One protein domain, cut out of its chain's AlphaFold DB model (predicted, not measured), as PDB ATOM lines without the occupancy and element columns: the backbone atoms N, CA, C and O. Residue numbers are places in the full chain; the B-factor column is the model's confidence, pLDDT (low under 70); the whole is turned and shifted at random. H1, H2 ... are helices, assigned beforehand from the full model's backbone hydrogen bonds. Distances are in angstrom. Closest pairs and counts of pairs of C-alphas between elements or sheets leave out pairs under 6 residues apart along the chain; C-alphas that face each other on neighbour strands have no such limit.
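This is residues 17 to 107 of the 260 residues of an uncharacterized protein of Xenorhabdus hominickii (UniProt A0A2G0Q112). Two longer helices, H1 and H2, make a splayed hairpin that meets near its link, and H3 crosses the later part of H2 at a steep angle. The short helix H4 folds back along H3, and residues 85 to 107 form a long tail with no named element, which ends far from the link of the hairpin. The printed part has 91 residues with four named helices, in the order H1, H2, H3, H4, and no named strand; the class is all helix, with 49 residues in the helices. The whole is compact, with a radius of gyration of the C-alphas of 12.6 A, and spans 41 by 32 by 22 A.

H1 is residues 17 to 31, 21.2 A from first to last C-alpha, and begins at C-alpha 17 at (222.209, 176.473, 195.108). After a tight link of 3 residues, H2 is residues 35 to 50, 23.1 A long, ending at C-alpha 50 at (233.579, 194.115, 199.985). H3 is residues 57 to 68, 16.3 A long. H4 is residues 79 to 84, 8.7 A long, and its last C-alpha is at (222.647, 184.336, 183.773).

H2 is the hub, touching the three other helices. H1 and H2 form a helical hairpin at a shallow tilt of 27 degrees, opposite ways; H1 touches with residues 26 to 30 alone and H2 with 35 to 38 alone, and the closest C-alphas, of Ala 26 and Leu 38, are 6.7 A apart. H2 touches H3 with residues 44 to 48 alone, at a steep tilt of 65 degrees, opposite ways; the closest C-alphas, of Trp 48 and Tyr 60, are 6.7 A apart. H2 and H4 only just touch, with 3 pairs of C-alphas within 8 A, the closest those of Thr 37 and Met 81 at 7.0 A. H3 and H4 form a second helical hairpin, at a shallow tilt of 26 degrees, with the C-alphas of Thr 65 and Gln 82 closest at 6.1 A. H1 is close to H3 but not clearly touching, the closest C-alphas being those of Glu 18 and Thr 58 at 6.7 A. H1 and H4 are also close but not clearly touching, the closest C-alphas being those of Phe 25 and Glu 84 at 7.8 A. In H1, H2, H3 and H4 every O i to N i+4 pair is within hydrogen-bond range.

The two C-alphas farthest apart, of Ser 31 and Ser 107, are 41.1 A apart. The printed part has no cut. The links from H2 to H3 and from H3 to H4 are short, with 6 and 10 residues, and no link is long. The mean pLDDT of the printed part is 88.1, and residues 52 to 53 and 102 to 107 are under 70.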
ATOM      1  N   GLN A  17     222.738 176.362 196.462       93.44
ATOM      2  CA  GLN A  17     222.209 176.473 195.108       93.44
ATOM      3  C   GLN A  17     222.936 177.537 194.274       93.44
ATOM      4  O   GLN A  17     223.294 177.266 193.135       93.44
ATOM      5  N   GLU A  18     223.214 178.712 194.848       94.06
ATOM      6  CA  GLU A  18     223.961 179.782 194.165       94.06
ATOM      7  C   GLU A  18     225.373 179.324 193.799       94.06
ATOM      8  O   GLU A  18     225.863 179.593 192.707       94.06
ATOM      9  N   ARG A  19     226.010 178.568 194.698       95.00
ATOM     10  CA  ARG A  19     227.354 178.030 194.491       95.00
ATOM     11  C   ARG A  19     227.397 176.998 193.368       95.00
ATOM     12  O   ARG A  19     228.299 177.053 192.539       95.00
ATOM     13  N   GLU A  20     226.459 176.052 193.340       96.75
ATOM     14  CA  GLU A  20     226.401 175.055 192.263       96.75
ATOM     15  C   GLU A  20     226.050 175.694 190.920       96.75
ATOM     16  O   GLU A  20     226.616 175.322 189.892       96.75
ATOM     17  N   ARG A  21     225.190 176.713 190.924       95.44
ATOM     18  CA  ARG A  21     224.850 177.459 189.716       95.44
ATOM     19  C   ARG A  21     226.038 178.259 189.173       95.44
ATOM     20  O   ARG A  21     226.355 178.127 187.994       95.44
ATOM     21  N   LEU A  22     226.781 178.954 190.038       96.56
ATOM     22  CA  LEU A  22     228.022 179.643 189.663       96.56
ATOM     23  C   LEU A  22     229.088 178.681 189.113       96.56
ATOM     24  O   LEU A  22     229.762 179.010 188.141       96.56
ATOM     25  N   LYS A  23     229.243 177.482 189.696       97.00
ATOM     26  CA  LYS A  23     230.164 176.457 189.170       97.00
ATOM     27  C   LYS A  23     229.773 176.007 187.765       97.00
ATOM     28  O   LYS A  23     230.649 175.853 186.918       97.00
ATOM     29  N   SER A  24     228.484 175.768 187.527       97.19
ATOM     30  CA  SER A  24     227.980 175.377 186.207       97.19
ATOM     31  C   SER A  24     228.211 176.479 185.174       97.19
ATOM     32  O   SER A  24     228.746 176.190 184.109       97.19
ATOM     33  N   PHE A  25     227.919 177.735 185.529       97.50
ATOM     34  CA  PHE A  25     228.205 178.901 184.691       97.50
ATOM     35  C   PHE A  25     229.698 179.016 184.351       97.50
ATOM     36  O   PHE A  25     230.067 179.122 183.185       97.50
ATOM     37  N   ALA A  26     230.581 178.898 185.350       96.94
ATOM     38  CA  ALA A  26     232.026 178.964 185.136       96.94
ATOM     39  C   ALA A  26     232.540 177.850 184.203       96.94
ATOM     40  O   ALA A  26     233.367 178.119 183.334       96.94
ATOM     41  N   ARG A  27     232.027 176.617 184.340       97.38
ATOM     42  CA  ARG A  27     232.359 175.494 183.441       97.38
ATOM     43  C   ARG A  27     231.880 175.730 182.013       97.38
ATOM     44  O   ARG A  27     232.567 175.357 181.067       97.38
ATOM     45  N   GLU A  28     230.707 176.334 181.844       97.06
ATOM     46  CA  GLU A  28     230.201 176.693 180.520       97.06
ATOM     47  C   GLU A  28     231.103 177.738 179.852       97.06
ATOM     48  O   GLU A  28     231.514 177.533 178.708       97.06
ATOM     49  N   CYS A  29     231.483 178.803 180.566       96.25
ATOM     50  CA  CYS A  29     232.441 179.793 180.068       96.25
ATOM     51  C   CYS A  29     233.792 179.157 179.714       96.25
ATOM     52  O   CYS A  29     234.325 179.424 178.639       96.25
ATOM     53  N   GLU A  30     234.315 178.273 180.569       95.50
ATOM     54  CA  GLU A  30     235.556 177.529 180.314       95.50
ATOM     55  C   GLU A  30     235.460 176.707 179.022       95.50
ATOM     56  O   GLU A  30     236.322 176.823 178.154       95.50
ATOM     57  N   SER A  31     234.371 175.952 178.830       96.75
ATOM     58  CA  SER A  31     234.158 175.154 177.612       96.75
ATOM     59  C   SER A  31     234.098 175.989 176.326       96.75
ATOM     60  O   SER A  31     234.427 175.493 175.249       96.75
ATOM     61  N   LYS A  32     233.703 177.263 176.439       96.06
ATOM     62  CA  LYS A  32     233.634 178.227 175.333       96.06
ATOM     63  C   LYS A  32     234.909 179.070 175.198       96.06
ATOM     64  O   LYS A  32     234.965 179.923 174.318       96.06
ATOM     65  N   ASN A  33     235.925 178.841 176.039       95.94
ATOM     66  CA  ASN A  33     237.121 179.681 176.174       95.94
ATOM     67  C   ASN A  33     236.803 181.173 176.439       95.94
ATOM     68  O   ASN A  33     237.566 182.061 176.053       95.94
ATOM     69  N   ASP A  34     235.689 181.460 177.120       96.94
ATOM     70  CA  ASP A  34     235.242 182.817 177.453       96.94
ATOM     71  C   ASP A  34     235.957 183.341 178.712       96.94
ATOM     72  O   ASP A  34     235.429 183.381 179.828       96.94
ATOM     73  N   THR A  35     237.224 183.705 178.521       95.25
ATOM     74  CA  THR A  35     238.095 184.225 179.587       95.25
ATOM     75  C   THR A  35     237.674 185.611 180.079       95.25
ATOM     76  O   THR A  35     237.894 185.943 181.247       95.25
ATOM     77  N   GLU A  36     237.020 186.405 179.229       95.50
ATOM     78  CA  GLU A  36     236.547 187.745 179.566       95.50
ATOM     79  C   GLU A  36     235.407 187.688 180.590       95.50
ATOM     80  O   GLU A  36     235.481 188.344 181.636       95.50
ATOM     81  N   THR A  37     234.391 186.856 180.342       97.06
ATOM     82  CA  THR A  37     233.278 186.652 181.278       97.06
ATOM     83  C   THR A  37     233.770 186.094 182.613       97.06
ATOM     84  O   THR A  37     233.328 186.553 183.671       97.06
ATOM     85  N   LEU A  38     234.727 185.159 182.601       97.00
ATOM     86  CA  LEU A  38     235.324 184.622 183.830       97.00
ATOM     87  C   LEU A  38     236.041 185.713 184.638       97.00
ATOM     88  O   LEU A  38     235.817 185.834 185.844       97.00
ATOM     89  N   SER A  39     236.847 186.547 183.977       96.00
ATOM     90  CA  SER A  39     237.547 187.665 184.617       96.00
ATOM     91  C   SER A  39     236.571 188.667 185.245       96.00
ATOM     92  O   SER A  39     236.710 189.031 186.414       96.00
ATOM     93  N   LYS A  40     235.527 189.070 184.511       95.25
ATOM     94  CA  LYS A  40     234.500 190.001 185.014       95.25
ATOM     95  C   LYS A  40     233.679 189.404 186.159       95.25
ATOM     96  O   LYS A  40     233.373 190.106 187.120       95.25
ATOM     97  N   THR A  41     233.411 188.100 186.122       96.88
ATOM     98  CA  THR A  41     232.750 187.382 187.223       96.88
ATOM     99  C   THR A  41     233.587 187.418 188.505       96.88
ATOM    100  O   THR A  41     233.051 187.669 189.586       96.88
ATOM    101  N   LEU A  42     234.910 187.235 188.404       94.94
ATOM    102  CA  LEU A  42     235.817 187.342 189.552       94.94
ATOM    103  C   LEU A  42     235.850 188.762 190.133       94.94
ATOM    104  O   LEU A  42     235.803 188.923 191.353       94.94
ATOM    105  N   ILE A  43     235.877 189.785 189.274       90.56
ATOM    106  CA  ILE A  43     235.805 191.194 189.689       90.56
ATOM    107  C   ILE A  43     234.497 191.453 190.449       90.56
ATOM    108  O   ILE A  43     234.523 191.951 191.575       90.56
ATOM    109  N   MET A  44     233.356 191.048 189.886       95.25
ATOM    110  CA  MET A  44     232.046 191.159 190.533       95.25
ATOM    111  C   MET A  44     232.025 190.472 191.907       95.25
ATOM    112  O   MET A  44     231.560 191.060 192.884       95.25
ATOM    113  N   MET A  45     232.570 189.254 192.018       93.25
ATOM    114  CA  MET A  45     232.682 188.547 193.299       93.25
ATOM    115  C   MET A  45     233.535 189.318 194.311       93.25
ATOM    116  O   MET A  45     233.161 189.398 195.480       93.25
ATOM    117  N   ALA A  46     234.653 189.912 193.887       83.44
ATOM    118  CA  ALA A  46     235.490 190.726 194.765       83.44
ATOM    119  C   ALA A  46     234.725 191.945 195.307       83.44
ATOM    120  O   ALA A  46     234.786 192.232 196.506       83.44
ATOM    121  N   HIS A  47     233.939 192.621 194.461       82.81
ATOM    122  CA  HIS A  47     233.082 193.715 194.915       82.81
ATOM    123  C   HIS A  47     231.967 193.236 195.850       82.81
ATOM    124  O   HIS A  47     231.688 193.912 196.839       82.81
ATOM    125  N   TRP A  48     231.378 192.064 195.610       88.81
ATOM    126  CA  TRP A  48     230.394 191.465 196.515       88.81
ATOM    127  C   TRP A  48     230.982 191.203 197.909       88.81
ATOM    128  O   TRP A  48     230.397 191.605 198.915       88.81
ATOM    129  N   PHE A  49     232.181 190.616 197.992       80.06
ATOM    130  CA  PHE A  49     232.868 190.377 199.269       80.06
ATOM    131  C   PHE A  49     233.184 191.659 200.051       80.06
ATOM    132  O   PHE A  49     233.278 191.604 201.276       80.06
ATOM    133  N   ARG A  50     233.319 192.805 199.368       73.38
ATOM    134  CA  ARG A  50     233.579 194.115 199.985       73.38
ATOM    135  C   ARG A  50     232.330 194.765 200.597       73.38
ATOM    136  O   ARG A  50     232.475 195.718 201.359       73.38
ATOM    137  N   GLN A  51     231.121 194.301 200.272       71.00
ATOM    138  CA  GLN A  51     229.896 194.972 200.718       71.00
ATOM    139  C   GLN A  51     229.760 194.965 202.246       71.00
ATOM    140  O   GLN A  51     229.991 193.945 202.897       71.00
ATOM    141  N   GLY A  52     229.347 196.106 202.808       59.06
ATOM    142  CA  GLY A  52     229.158 196.281 204.253       59.06
ATOM    143  C   GLY A  52     227.901 195.605 204.814       59.06
ATOM    144  O   GLY A  52     227.774 195.452 206.029       59.06
ATOM    145  N   SER A  53     226.978 195.185 203.947       66.19
ATOM    146  CA  SER A  53     225.757 194.453 204.286       66.19
ATOM    147  C   SER A  53     225.781 193.044 203.692       66.19
ATOM    148  O   SER A  53     226.344 192.805 202.625       66.19
ATOM    149  N   THR A  54     225.166 192.084 204.384       80.12
ATOM    150  CA  THR A  54     225.008 190.717 203.867       80.12
ATOM    151  C   THR A  54     223.954 190.706 202.763       80.12
ATOM    152  O   THR A  54     222.804 191.065 203.012       80.12
ATOM    153  N   ILE A  55     224.341 190.287 201.557       83.62
ATOM    154  CA  ILE A  55     223.495 190.307 200.354       83.62
ATOM    155  C   ILE A  55     223.612 188.942 199.679       83.62
ATOM    156  O   ILE A  55     224.715 188.400 199.574       83.62
ATOM    157  N   ALA A  56     222.500 188.377 199.208       91.25
ATOM    158  CA  ALA A  56     222.552 187.137 198.436       91.25
ATOM    159  C   ALA A  56     223.400 187.339 197.168       91.25
ATOM    160  O   ALA A  56     223.309 188.380 196.515       91.25
ATOM    161  N   PHE A  57     224.225 186.357 196.802       94.50
ATOM    162  CA  PHE A  57     225.134 186.512 195.663       94.50
ATOM    163  C   PHE A  57     224.373 186.780 194.366       94.50
ATOM    164  O   PHE A  57     224.727 187.685 193.622       94.50
ATOM    165  N   THR A  58     223.302 186.027 194.124       94.56
ATOM    166  CA  THR A  58     222.477 186.149 192.914       94.56
ATOM    167  C   THR A  58     221.837 187.529 192.812       94.56
ATOM    168  O   THR A  58     221.749 188.102 191.729       94.56
ATOM    169  N   GLU A  59     221.420 188.086 193.950       93.50
ATOM    170  CA  GLU A  59     220.860 189.431 194.012       93.50
ATOM    171  C   GLU A  59     221.920 190.492 193.708       93.50
ATOM    172  O   GLU A  59     221.687 191.379 192.892       93.50
ATOM    173  N   TYR A  60     223.104 190.390 194.312       94.19
ATOM    174  CA  TYR A  60     224.193 191.316 194.015       94.19
ATOM    175  C   TYR A  60     224.640 191.214 192.550       94.19
ATOM    176  O   TYR A  60     224.854 192.231 191.890       94.19
ATOM    177  N   ALA A  61     224.758 189.992 192.032       96.75
ATOM    178  CA  ALA A  61     225.236 189.724 190.686       96.75
ATOM    179  C   ALA A  61     224.312 190.311 189.615       96.75
ATOM    180  O   ALA A  61     224.803 190.903 188.653       96.75
ATOM    181  N   SER A  62     222.991 190.226 189.800       97.06
ATOM    182  CA  SER A  62     222.036 190.818 188.857       97.06
ATOM    183  C   SER A  62     222.100 192.346 188.848       97.06
ATOM    184  O   SER A  62     222.094 192.966 187.787       97.06
ATOM    185  N   GLN A  63     222.273 192.963 190.019       95.81
ATOM    186  CA  GLN A  63     222.433 194.413 190.153       95.81
ATOM    187  C   GLN A  63     223.741 194.911 189.542       95.81
ATOM    188  O   GLN A  63     223.749 195.922 188.842       95.81
ATOM    189  N   TRP A  64     224.851 194.214 189.803       95.69
ATOM    190  CA  TRP A  64     226.169 194.600 189.303       95.69
ATOM    191  C   TRP A  64     226.231 194.454 187.783       95.69
ATOM    192  O   TRP A  64     226.700 195.357 187.091       95.69
ATOM    193  N   THR A  65     225.697 193.344 187.267       97.31
ATOM    194  CA  THR A  65     225.610 193.065 185.830       97.31
ATOM    195  C   THR A  65     224.832 194.160 185.107       97.31
ATOM    196  O   THR A  65     225.316 194.683 184.103       97.31
ATOM    197  N   GLU A  66     223.678 194.564 185.635       96.88
ATOM    198  CA  GLU A  66     222.893 195.658 185.058       96.88
ATOM    199  C   GLU A  66     223.612 197.007 185.168       96.88
ATOM    200  O   GLU A  66     223.682 197.751 184.193       96.88
ATOM    201  N   ALA A  67     224.224 197.301 186.317       94.06
ATOM    202  CA  ALA A  67     224.979 198.532 186.536       94.06
ATOM    203  C   ALA A  67     226.158 198.707 185.566       94.06
ATOM    204  O   ALA A  67     226.473 199.834 185.184       94.06
ATOM    205  N   GLN A  68     226.813 197.620 185.145       95.38
ATOM    206  CA  GLN A  68     227.932 197.704 184.203       95.38
ATOM    207  C   GLN A  68     227.503 197.647 182.730       95.38
ATOM    208  O   GLN A  68     228.333 197.883 181.857       95.38
ATOM    209  N   LYS A  69     226.241 197.343 182.418       94.25
ATOM    210  CA  LYS A  69     225.787 196.967 181.067       94.25
ATOM    211  C   LYS A  69     226.197 197.929 179.947       94.25
ATOM    212  O   LYS A  69     226.603 197.483 178.880       94.25
ATOM    213  N   ASN A  70     226.124 199.237 180.193       90.56
ATOM    214  CA  ASN A  70     226.317 200.273 179.169       90.56
ATOM    215  C   ASN A  70     227.687 200.971 179.236       90.56
ATOM    216  O   ASN A  70     227.843 202.083 178.732       90.56
ATOM    217  N   ARG A  71     228.682 200.366 179.892       86.38
ATOM    218  CA  ARG A  71     230.017 200.968 180.008       86.38
ATOM    219  C   ARG A  71     230.793 200.909 178.696       86.38
ATOM    220  O   ARG A  71     230.708 199.942 177.950       86.38
ATOM    221  N   THR A  72     231.617 201.922 178.450       87.12
ATOM    222  CA  THR A  72     232.437 202.037 177.230       87.12
ATOM    223  C   THR A  72     233.937 201.883 177.486       87.12
ATOM    224  O   THR A  72     234.724 201.866 176.547       87.12
ATOM    225  N   ASP A  73     234.348 201.718 178.742       83.75
ATOM    226  CA  ASP A  73     235.746 201.617 179.181       83.75
ATOM    227  C   ASP A  73     236.274 200.170 179.227       83.75
ATOM    228  O   ASP A  73     237.243 199.875 179.921       83.75
ATOM    229  N   GLY A  74     235.608 199.242 178.531       80.31
ATOM    230  CA  GLY A  74     235.938 197.811 178.535       80.31
ATOM    231  C   GLY A  74     235.408 197.034 179.747       80.31
ATOM    232  O   GLY A  74     235.403 195.802 179.731       80.31
ATOM    233  N   ASN A  75     234.867 197.715 180.762       83.56
ATOM    234  CA  ASN A  75     234.322 197.082 181.968       83.56
ATOM    235  C   ASN A  75     232.827 196.730 181.865       83.56
ATOM    236  O   ASN A  75     232.198 196.440 182.881       83.56
ATOM    237  N   ALA A  76     232.245 196.745 180.661       92.50
ATOM    238  CA  ALA A  76     230.847 196.371 180.467       92.50
ATOM    239  C   ALA A  76     230.580 194.917 180.869       92.50
ATOM    240  O   ALA A  76     231.411 194.045 180.608       92.50
ATOM    241  N   SER A  77     229.426 194.631 181.470       95.94
ATOM    242  CA  SER A  77     229.030 193.240 181.714       95.94
ATOM    243  C   SER A  77     228.822 192.506 180.387       95.94
ATOM    244  O   SER A  77     228.299 193.073 179.427       95.94
ATOM    245  N   THR A  78     229.251 191.246 180.313       97.12
ATOM    246  CA  THR A  78     229.133 190.459 179.076       97.12
ATOM    247  C   THR A  78     227.703 189.964 178.873       97.12
ATOM    248  O   THR A  78     226.919 189.874 179.819       97.12
ATOM    249  N   GLU A  79     227.360 189.591 177.640       96.00
ATOM    250  CA  GLU A  79     226.048 189.018 177.317       96.00
ATOM    251  C   GLU A  79     225.762 187.742 178.130       96.00
ATOM    252  O   GLU A  79     224.650 187.545 178.619       96.00
ATOM    253  N   ALA A  80     226.783 186.909 178.363       97.25
ATOM    254  CA  ALA A  80     226.665 185.718 179.202       97.25
ATOM    255  C   ALA A  80     226.261 186.065 180.645       97.25
ATOM    256  O   ALA A  80     225.361 185.429 181.196       97.25
ATOM    257  N   MET A  81     226.864 187.104 181.240       97.62
ATOM    258  CA  MET A  81     226.472 187.584 182.572       97.62
ATOM    259  C   MET A  81     225.040 188.126 182.576       97.62
ATOM    260  O   MET A  81     224.277 187.815 183.485       97.62
ATOM    261  N   GLN A  82     224.664 188.909 181.558       96.19
ATOM    262  CA  GLN A  82     223.320 189.491 181.430       96.19
ATOM    263  C   GLN A  82     222.232 188.417 181.313       96.19
ATOM    264  O   GLN A  82     221.139 188.587 181.851       96.19
ATOM    265  N   ASN A  83     222.541 187.298 180.655       95.88
ATOM    266  CA  ASN A  83     221.634 186.163 180.526       95.88
ATOM    267  C   ASN A  83     221.536 185.328 181.810       95.88
ATOM    268  O   ASN A  83     220.442 184.866 182.137       95.88
ATOM    269  N   GLU A  84     222.639 185.136 182.540       96.19
ATOM    270  CA  GLU A  84     222.647 184.336 183.773       96.19
ATOM    271  C   GLU A  84     222.064 185.096 184.973       96.19
ATOM    272  O   GLU A  84     221.275 184.546 185.744       96.19
ATOM    273  N   TRP A  85     222.409 186.376 185.119       96.56
ATOM    274  CA  TRP A  85     221.958 187.235 186.212       96.56
ATOM    275  C   TRP A  85     221.063 188.351 185.696       96.56
ATOM    276  O   TRP A  85     221.360 189.538 185.837       96.56
ATOM    277  N   GLN A  86     219.934 187.956 185.111       94.62
ATOM    278  CA  GLN A  86     218.926 188.899 184.645       94.62
ATOM    279  C   GLN A  86     218.449 189.785 185.793       94.62
ATOM    280  O   GLN A  86     217.995 189.316 186.843       94.62
ATOM    281  N   PHE A  87     218.547 191.091 185.579       91.94
ATOM    282  CA  PHE A  87     218.085 192.061 186.549       91.94
ATOM    283  C   PHE A  87     216.559 192.107 186.597       91.94
ATOM    284  O   PHE A  87     215.878 192.216 185.578       91.94
ATOM    285  N   THR A  88     216.027 192.054 187.815       79.81
ATOM    286  CA  THR A  88     214.605 192.247 188.092       79.81
ATOM    287  C   THR A  88     214.433 193.094 189.347       79.81
ATOM    288  O   THR A  88     215.254 193.067 190.263       79.81
ATOM    289  N   GLY A  89     213.334 193.845 189.402       81.31
ATOM    290  CA  GLY A  89     212.965 194.618 190.583       81.31
ATOM    291  C   GLY A  89     213.628 195.993 190.666       81.31
ATOM    292  O   GLY A  89     213.786 196.694 189.669       81.31
ATOM    293  N   ARG A  90     213.917 196.432 191.896       83.56
ATOM    294  CA  ARG A  90     214.433 197.776 192.196       83.56
ATOM    295  C   ARG A  90     215.943 197.824 191.981       83.56
ATOM    296  O   ARG A  90     216.642 196.926 192.432       83.56
ATOM    297  N   ARG A  91     216.458 198.890 191.361       86.06
ATOM    298  CA  ARG A  91     217.906 199.114 191.234       86.06
ATOM    299  C   ARG A  91     218.526 199.435 192.597       86.06
ATOM    300  O   ARG A  91     218.049 200.339 193.278       86.06
ATOM    301  N   CYS A  92     219.600 198.737 192.954       81.62
ATOM    302  CA  CYS A  92     220.342 198.872 194.215       81.62
ATOM    303  C   CYS A  92     221.844 199.135 194.018       81.62
ATOM    304  O   CYS A  92     222.520 199.452 194.987       81.62
ATOM    305  N   ILE A  93     222.363 199.050 192.789       82.88
ATOM    306  CA  ILE A  93     223.719 199.494 192.419       82.88
ATOM    307  C   ILE A  93     223.589 200.530 191.300       82.88
ATOM    308  O   ILE A  93     222.820 200.327 190.354       82.88
ATOM    309  N   GLU A  94     224.285 201.658 191.433       78.44
ATOM    310  CA  GLU A  94     224.266 202.755 190.455       78.44
ATOM    311  C   GLU A  94     224.966 202.362 189.155       78.44
ATOM    312  O   GLU A  94     225.843 201.501 189.159       78.44
ATOM    313  N   ASP A  95     224.599 202.999 188.043       84.62
ATOM    314  CA  ASP A  95     225.263 202.770 186.756       84.62
ATOM    315  C   ASP A  95     226.770 203.058 186.874       84.62
ATOM    316  O   ASP A  95     227.188 204.112 187.350       84.62
ATOM    317  N   GLY A  96     227.600 202.089 186.483       81.19
ATOM    318  CA  GLY A  96     229.058 202.135 186.631       81.19
ATOM    319  C   GLY A  96     229.588 201.974 188.066       81.19
ATOM    320  O   GLY A  96     230.804 201.954 188.265       81.19
ATOM    321  N   GLY A  97     228.710 201.837 189.063       81.31
ATOM    322  CA  GLY A  97     229.055 201.654 190.472       81.31
ATOM    323  C   GLY A  97     229.248 200.189 190.874       81.31
ATOM    324  O   GLY A  97     229.075 199.271 190.078       81.31
ATOM    325  N   SER A  98     229.605 199.956 192.140       82.50
ATOM    326  CA  SER A  98     229.712 198.595 192.703       82.50
ATOM    327  C   SER A  98     229.201 198.458 194.138       82.50
ATOM    328  O   SER A  98     229.149 197.344 194.657       82.50
ATOM    329  N   ASP A  99     228.833 199.559 194.792       77.88
ATOM    330  CA  ASP A  99     228.292 199.547 196.150       77.88
ATOM    331  C   ASP A  99     226.784 199.285 196.115       77.88
ATOM    332  O   ASP A  99     226.063 199.864 195.300       77.88
ATOM    333  N   TYR A 100     226.328 198.373 196.973       76.62
ATOM    334  CA  TYR A 100     224.944 197.924 197.041       76.62
ATOM    335  C   TYR A 100     224.179 198.663 198.144       76.62
ATOM    336  O   TYR A 100     224.527 198.610 199.326       76.62
ATOM    337  N   TRP A 101     223.075 199.288 197.750       72.56
ATOM    338  CA  TRP A 101     222.193 200.079 198.599       72.56
ATOM    339  C   TRP A 101     220.890 199.326 198.845       72.56
ATOM    340  O   TRP A 101     220.051 199.216 197.953       72.56
ATOM    341  N   GLN A 102     220.686 198.822 200.064       67.88
ATOM    342  CA  GLN A 102     219.552 197.944 200.385       67.88
ATOM    343  C   GLN A 102     218.181 198.615 200.216       67.88
ATOM    344  O   GLN A 102     217.180 197.943 199.976       67.88
ATOM    345  N   GLN A 103     218.128 199.942 200.300       62.28
ATOM    346  CA  GLN A 103     216.916 200.724 200.072       62.28
ATOM    347  C   GLN A 103     216.715 201.109 198.586       62.28
ATOM    348  O   GLN A 103     215.634 201.574 198.212       62.28
ATOM    349  N   GLY A 104     217.693 200.830 197.717       64.88
ATOM    350  CA  GLY A 104     217.704 201.128 196.283       64.88
ATOM    351  C   GLY A 104     218.433 202.428 195.930       64.88
ATOM    352  O   GLY A 104     218.497 203.347 196.738       64.88
ATOM    353  N   ILE A 105     218.939 202.560 194.702       58.62
ATOM    354  CA  ILE A 105     219.685 203.754 194.253       58.62
ATOM    355  C   ILE A 105     218.837 205.030 194.284       58.62
ATOM    356  O   ILE A 105     219.354 206.123 194.469       58.62
ATOM    357  N   THR A 106     217.513 204.908 194.171       47.59
ATOM    358  CA  THR A 106     216.584 206.044 194.269       47.59
ATOM    359  C   THR A 106     216.446 206.575 195.692       47.59
ATOM    360  O   THR A 106     216.118 207.739 195.861       47.59
ATOM    361  N   SER A 107     216.744 205.762 196.712       43.75
ATOM    362  CA  SER A 107     216.827 206.235 198.102       43.75
ATOM    363  C   SER A 107     218.090 207.066 198.373       43.75
ATOM    364  O   SER A 107     218.191 207.707 199.416       43.75
TER     365      SER A 107